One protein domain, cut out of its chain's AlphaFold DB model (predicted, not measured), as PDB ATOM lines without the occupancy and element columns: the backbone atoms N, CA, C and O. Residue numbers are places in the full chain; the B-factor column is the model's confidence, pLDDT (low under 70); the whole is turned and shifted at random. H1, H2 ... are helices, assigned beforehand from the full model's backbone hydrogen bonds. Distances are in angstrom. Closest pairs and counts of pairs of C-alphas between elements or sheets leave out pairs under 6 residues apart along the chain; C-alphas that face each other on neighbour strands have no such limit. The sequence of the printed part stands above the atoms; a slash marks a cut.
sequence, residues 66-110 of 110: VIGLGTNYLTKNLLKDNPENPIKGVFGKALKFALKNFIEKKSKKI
ATOM      1  N   VAL A  66     165.741 238.183 275.849       83.00
ATOM      2  CA  VAL A  66     166.478 236.918 276.024       83.00
ATOM      3  C   VAL A  66     167.883 237.179 276.555       83.00
ATOM      4  O   VAL A  66     168.316 236.503 277.486       83.00
ATOM      5  N   ILE A  67     168.581 238.180 276.017       81.94
ATOM      6  CA  ILE A  67     169.898 238.582 276.510       81.94
ATOM      7  C   ILE A  67     169.783 239.091 277.941       81.94
ATOM      8  O   ILE A  67     170.580 238.672 278.765       81.94
ATOM      9  N   GLY A  68     168.807 239.936 278.277       79.12
ATOM     10  CA  GLY A  68     168.612 240.482 279.623       79.12
ATOM     11  C   GLY A  68     168.261 239.409 280.656       79.12
ATOM     12  O   GLY A  68     168.855 239.361 281.730       79.12
ATOM     13  N   LEU A  69     167.358 238.486 280.321       80.00
ATOM     14  CA  LEU A  69     167.003 237.355 281.183       80.00
ATOM     15  C   LEU A  69     168.167 236.363 281.316       80.00
ATOM     16  O   LEU A  69     168.503 235.947 282.426       80.00
ATOM     17  N   GLY A  70     168.818 236.034 280.199       79.19
ATOM     18  CA  GLY A  70     169.960 235.128 280.143       79.19
ATOM     19  C   GLY A  70     171.173 235.686 280.877       79.19
ATOM     20  O   GLY A  70     171.750 234.994 281.708       79.19
ATOM     21  N   THR A  71     171.526 236.954 280.660       80.12
ATOM     22  CA  THR A  71     172.610 237.618 281.399       80.12
ATOM     23  C   THR A  71     172.292 237.712 282.877       80.12
ATOM     24  O   THR A  71     173.177 237.415 283.668       80.12
ATOM     25  N   ASN A  72     171.065 238.036 283.291       74.44
ATOM     26  CA  ASN A  72     170.727 238.098 284.716       74.44
ATOM     27  C   ASN A  72     170.803 236.710 285.387       74.44
ATOM     28  O   ASN A  72     171.322 236.583 286.496       74.44
ATOM     29  N   TYR A  73     170.359 235.652 284.699       78.12
ATOM     30  CA  TYR A  73     170.474 234.269 285.171       78.12
ATOM     31  C   TYR A  73     171.932 233.788 285.227       78.12
ATOM     32  O   TYR A  73     172.380 233.268 286.251       78.12
ATOM     33  N   LEU A  74     172.700 234.016 284.158       76.50
ATOM     34  CA  LEU A  74     174.122 233.677 284.082       76.50
ATOM     35  C   LEU A  74     174.927 234.447 285.133       76.50
ATOM     36  O   LEU A  74     175.726 233.850 285.841       76.50
ATOM     37  N   THR A  75     174.664 235.741 285.303       73.50
ATOM     38  CA  THR A  75     175.298 236.599 286.316       73.50
ATOM     39  C   THR A  75     175.010 236.079 287.721       73.50
ATOM     40  O   THR A  75     175.943 235.868 288.490       73.50
ATOM     41  N   LYS A  76     173.746 235.787 288.059       71.69
ATOM     42  CA  LYS A  76     173.384 235.245 289.382       71.69
ATOM     43  C   LYS A  76     173.995 233.872 289.658       71.69
ATOM     44  O   LYS A  76     174.341 233.597 290.800       71.69
ATOM     45  N   ASN A  77     174.152 233.025 288.644       70.31
ATOM     46  CA  ASN A  77     174.658 231.664 288.833       70.31
ATOM     47  C   ASN A  77     176.185 231.537 288.735       70.31
ATOM     48  O   ASN A  77     176.743 230.617 289.334       70.31
ATOM     49  N   LEU A  78     176.853 232.414 287.981       67.81
ATOM     50  CA  LEU A  78     178.309 232.408 287.788       67.81
ATOM     51  C   LEU A  78     179.038 233.361 288.742       67.81
ATOM     52  O   LEU A  78     180.180 233.087 289.094       67.81
ATOM     53  N   LEU A  79     178.414 234.468 289.168       67.00
ATOM     54  CA  LEU A  79     179.033 235.419 290.106       67.00
ATOM     55  C   LEU A  79     178.733 235.123 291.576       67.00
ATOM     56  O   LEU A  79     179.339 235.754 292.444       67.00
ATOM     57  N   LYS A  80     177.799 234.211 291.869       69.38
ATOM     58  CA  LYS A  80     177.552 233.755 293.237       69.38
ATOM     59  C   LYS A  80     178.676 232.801 293.623       69.38
ATOM     60  O   LYS A  80     178.751 231.686 293.111       69.38
ATOM     61  N   ASP A  81     179.555 233.273 294.500       60.62
ATOM     62  CA  ASP A  81     180.659 232.499 295.057       60.62
ATOM     63  C   ASP A  81     180.072 231.350 295.903       60.62
ATOM     64  O   ASP A  81     179.743 231.528 297.072       60.62
ATOM     65  N   ASN A  82     179.850 230.184 295.284       62.78
ATOM     66  CA  ASN A  82     179.443 228.971 295.993       62.78
ATOM     67  C   ASN A  82     180.701 228.160 296.354       62.78
ATOM     68  O   ASN A  82     181.406 227.742 295.428       62.78
ATOM     69  N   PRO A  83     180.991 227.902 297.643       61.84
ATOM     70  CA  PRO A  83     182.166 227.125 298.051       61.84
ATOM     71  C   PRO A  83     182.178 225.684 297.510       61.84
ATOM     72  O   PRO A  83     183.247 225.102 297.370       61.84
ATOM     73  N   GLU A  84     181.022 225.127 297.133       68.50
ATOM     74  CA  GLU A  84     180.908 223.757 296.602       68.50
ATOM     75  C   GLU A  84     181.359 223.604 295.137       68.50
ATOM     76  O   GLU A  84     181.545 222.483 294.670       68.50
ATOM     77  N   ASN A  85     181.519 224.697 294.373       65.94
ATOM     78  CA  ASN A  85     181.927 224.616 292.966       65.94
ATOM     79  C   ASN A  85     183.047 225.622 292.627       65.94
ATOM     80  O   ASN A  85     182.768 226.729 292.148       65.94
ATOM     81  N   PRO A  86     184.325 225.236 292.824       69.44
ATOM     82  CA  PRO A  86     185.475 226.126 292.660       69.44
ATOM     83  C   PRO A  86     185.647 226.651 291.226       69.44
ATOM     84  O   PRO A  86     186.158 227.755 291.036       69.44
ATOM     85  N   ILE A  87     185.154 225.926 290.214       74.38
ATOM     86  CA  ILE A  87     185.214 226.347 288.803       74.38
ATOM     87  C   ILE A  87     184.374 227.613 288.580       74.38
ATOM     88  O   ILE A  87     184.814 228.538 287.895       74.38
ATOM     89  N   LYS A  88     183.192 227.706 289.207       71.06
ATOM     90  CA  LYS A  88     182.319 228.890 289.096       71.06
ATOM     91  C   LYS A  88     182.982 230.134 289.690       71.06
ATOM     92  O   LYS A  88     182.938 231.194 289.072       71.06
ATOM     93  N   GLY A  89     183.672 229.988 290.822       71.94
ATOM     94  CA  GLY A  89     184.423 231.079 291.449       71.94
ATOM     95  C   GLY A  89     185.572 231.603 290.578       71.94
ATOM     96  O   GLY A  89     185.786 232.813 290.498       71.94
ATOM     97  N   VAL A  90     186.291 230.719 289.872       77.56
ATOM     98  CA  VAL A  90     187.368 231.117 288.944       77.56
ATOM     99  C   VAL A  90     186.805 231.879 287.742       77.56
ATOM    100  O   VAL A  90     187.298 232.962 287.423       77.56
ATOM    101  N   PHE A  91     185.731 231.375 287.126       78.19
ATOM    102  CA  PHE A  91     185.062 232.059 286.015       78.19
ATOM    103  C   PHE A  91     184.489 233.420 286.428       78.19
ATOM    104  O   PHE A  91     184.657 234.403 285.706       78.19
ATOM    105  N   GLY A  92     183.876 233.511 287.610       75.69
ATOM    106  CA  GLY A  92     183.362 234.768 288.146       75.69
ATOM    107  C   GLY A  92     184.465 235.806 288.380       75.69
ATOM    108  O   GLY A  92     184.298 236.973 288.024       75.69
ATOM    109  N   LYS A  93     185.622 235.397 288.916       79.81
ATOM    110  CA  LYS A  93     186.789 236.279 289.106       79.81
ATOM    111  C   LYS A  93     187.417 236.711 287.779       79.81
ATOM    112  O   LYS A  93     187.726 237.892 287.626       79.81
ATOM    113  N   ALA A  94     187.548 235.800 286.815       81.25
ATOM    114  CA  ALA A  94     188.051 236.115 285.477       81.25
ATOM    115  C   ALA A  94     187.143 237.126 284.757       81.25
ATOM    116  O   ALA A  94     187.630 238.099 284.179       81.25
ATOM    117  N   LEU A  95     185.821 236.956 284.865       81.75
ATOM    118  CA  LEU A  95     184.847 237.883 284.296       81.75
ATOM    119  C   LEU A  95     184.902 239.262 284.976       81.75
ATOM    120  O   LEU A  95     184.954 240.279 284.287       81.75
ATOM    121  N   LYS A  96     184.966 239.311 286.316       77.62
ATOM    122  CA  LYS A  96     185.148 240.561 287.085       77.62
ATOM    123  C   LYS A  96     186.438 241.292 286.674       77.62
ATOM    124  O   LYS A  96     186.417 242.508 286.499       77.62
ATOM    125  N   PHE A  97     187.539 240.565 286.473       86.38
ATOM    126  CA  PHE A  97     188.816 241.127 286.020       86.38
ATOM    127  C   PHE A  97     188.735 241.678 284.587       86.38
ATOM    128  O   PHE A  97     189.179 242.796 284.331       86.38
ATOM    129  N   ALA A  98     188.110 240.941 283.665       83.44
ATOM    130  CA  ALA A  98     187.909 241.389 282.287       83.44
ATOM    131  C   ALA A  98     187.049 242.662 282.209       83.44
ATOM    132  O   ALA A  98     187.408 243.605 281.502       83.44
ATOM    133  N   LEU A  99     185.957 242.722 282.980       80.88
ATOM    134  CA  LEU A  99     185.100 243.906 283.073       80.88
ATOM    135  C   LEU A  99     185.861 245.113 283.638       80.88
ATOM    136  O   LEU A  99     185.776 246.200 283.070       80.88
ATOM    137  N   LYS A 100     186.646 244.920 284.706       83.12
ATOM    138  CA  LYS A 100     187.466 245.981 285.308       83.12
ATOM    139  C   LYS A 100     188.475 246.551 284.306       83.12
ATOM    140  O   LYS A 100     188.498 247.760 284.102       83.12
ATOM    141  N   ASN A 101     189.216 245.692 283.605       83.69
ATOM    142  CA  ASN A 101     190.173 246.118 282.577       83.69
ATOM    143  C   ASN A 101     189.498 246.852 281.409       83.69
ATOM    144  O   ASN A 101     190.062 247.793 280.853       83.69
ATOM    145  N   PHE A 102     188.288 246.440 281.022       84.12
ATOM    146  CA  PHE A 102     187.534 247.096 279.956       84.12
ATOM    147  C   PHE A 102     187.043 248.494 280.366       84.12
ATOM    148  O   PHE A 102     187.170 249.442 279.585       84.12
ATOM    149  N   ILE A 103     186.532 248.639 281.593       81.75
ATOM    150  CA  ILE A 103     186.086 249.924 282.152       81.75
ATOM    151  C   ILE A 103     187.278 250.860 282.364       81.75
ATOM    152  O   ILE A 103     187.217 252.009 281.935       81.75
ATOM    153  N   GLU A 104     188.386 250.376 282.925       78.00
ATOM    154  CA  GLU A 104     189.609 251.169 283.106       78.00
ATOM    155  C   GLU A 104     190.184 251.639 281.764       78.00
ATOM    156  O   GLU A 104     190.545 252.805 281.618       78.00
ATOM    157  N   LYS A 105     190.191 250.780 280.737       73.38
ATOM    158  CA  LYS A 105     190.647 251.152 279.389       73.38
ATOM    159  C   LYS A 105     189.741 252.190 278.718       73.38
ATOM    160  O   LYS A 105     190.238 252.995 277.930       73.38
ATOM    161  N   LYS A 106     188.434 252.196 279.014       68.31
ATOM    162  CA  LYS A 106     187.510 253.255 278.571       68.31
ATOM    163  C   LYS A 106     187.648 254.538 279.393       68.31
ATOM    164  O   LYS A 106     187.597 255.613 278.810       68.31
ATOM    165  N   SER A 107     187.850 254.433 280.705       64.00
ATOM    166  CA  SER A 107     188.002 255.575 281.614       64.00
ATOM    167  C   SER A 107     189.311 256.325 281.396       64.00
ATOM    168  O   SER A 107     189.350 257.530 281.583       64.00
ATOM    169  N   LYS A 108     190.374 255.639 280.961       55.03
ATOM    170  CA  LYS A 108     191.670 256.251 280.627       55.03
ATOM    171  C   LYS A 108     191.678 256.966 279.264       55.03
ATOM    172  O   LYS A 108     192.728 257.408 278.812       55.03
ATOM    173  N   LYS A 109     190.531 257.000 278.576       50.19
ATOM    174  CA  LYS A 109     190.333 257.611 277.253       50.19
ATOM    175  C   LYS A 109     189.410 258.842 277.294       50.19
ATOM    176  O   LYS A 109     189.017 259.304 276.226       50.19
ATOM    177  N   ILE A 110     189.062 259.316 278.497       42.03
ATOM    178  CA  ILE A 110     188.374 260.587 278.774       42.03
ATOM    179  C   ILE A 110     189.389 261.524 279.421       42.03
ATOM    180  O   ILE A 110     190.136 261.027 280.296       42.03
TER     181      ILE A 110
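This is residues 66 to 110 of the 110 residues of an uncharacterized protein of Flavobacterium swingsii (UniProt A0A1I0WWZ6). A shorter helix, H1, and a longer one, H2, meet near their ends as an open V, the last residue of H1 close by the first turns of H2. The free arms of the V stick out: residues 66 to 74 of H1 on one side, and residues 97 to 110, of which 97 to 107 belong to H2, on the other. The printed part has 45 residues with two named helices, H1 then H2, and no named strand; its class is all helix. The whole is loose, with a radius of gyration of the C-alphas of 12.9 A, and flat, spanning 41 by 26 by 10 A.

Begin with H1, residues 66 to 78, and go on to H2, residues 86 to 107. The two touch, H1 with residue 78 alone and H2 with residues 88 to 92 alone. Look at their closest C-alphas, those of Leu 78 and Lys 88, 5.5 A apart. The helices run opposite ways at a steep tilt of 59 degrees, and their centres are 15.8 A apart. In both H1 and H2 every O i to N i+4 pair is within hydrogen-bond range.

Find C-alpha 66 at (166.478, 236.918, 276.024); from there H1 runs 17.3 A to C-alpha 78 at (178.309, 232.408, 287.788). Pick up H2 at C-alpha 86, (185.475, 226.126, 292.660), and go 31.6 A to C-alpha 107 at (188.002, 255.575, 281.614).

The two C-alphas farthest apart, those of Glu 84 and Ile 110, are 41.6 A from each other. The printed part has no cut, and the link from H1 to H2, 7 residues, is short. Ile 110 is the chain's last residue. The mean pLDDT of the printed part is 73.4; in the B-factor column you will find values under 70 at residues 78 to 86 and 106 to 110.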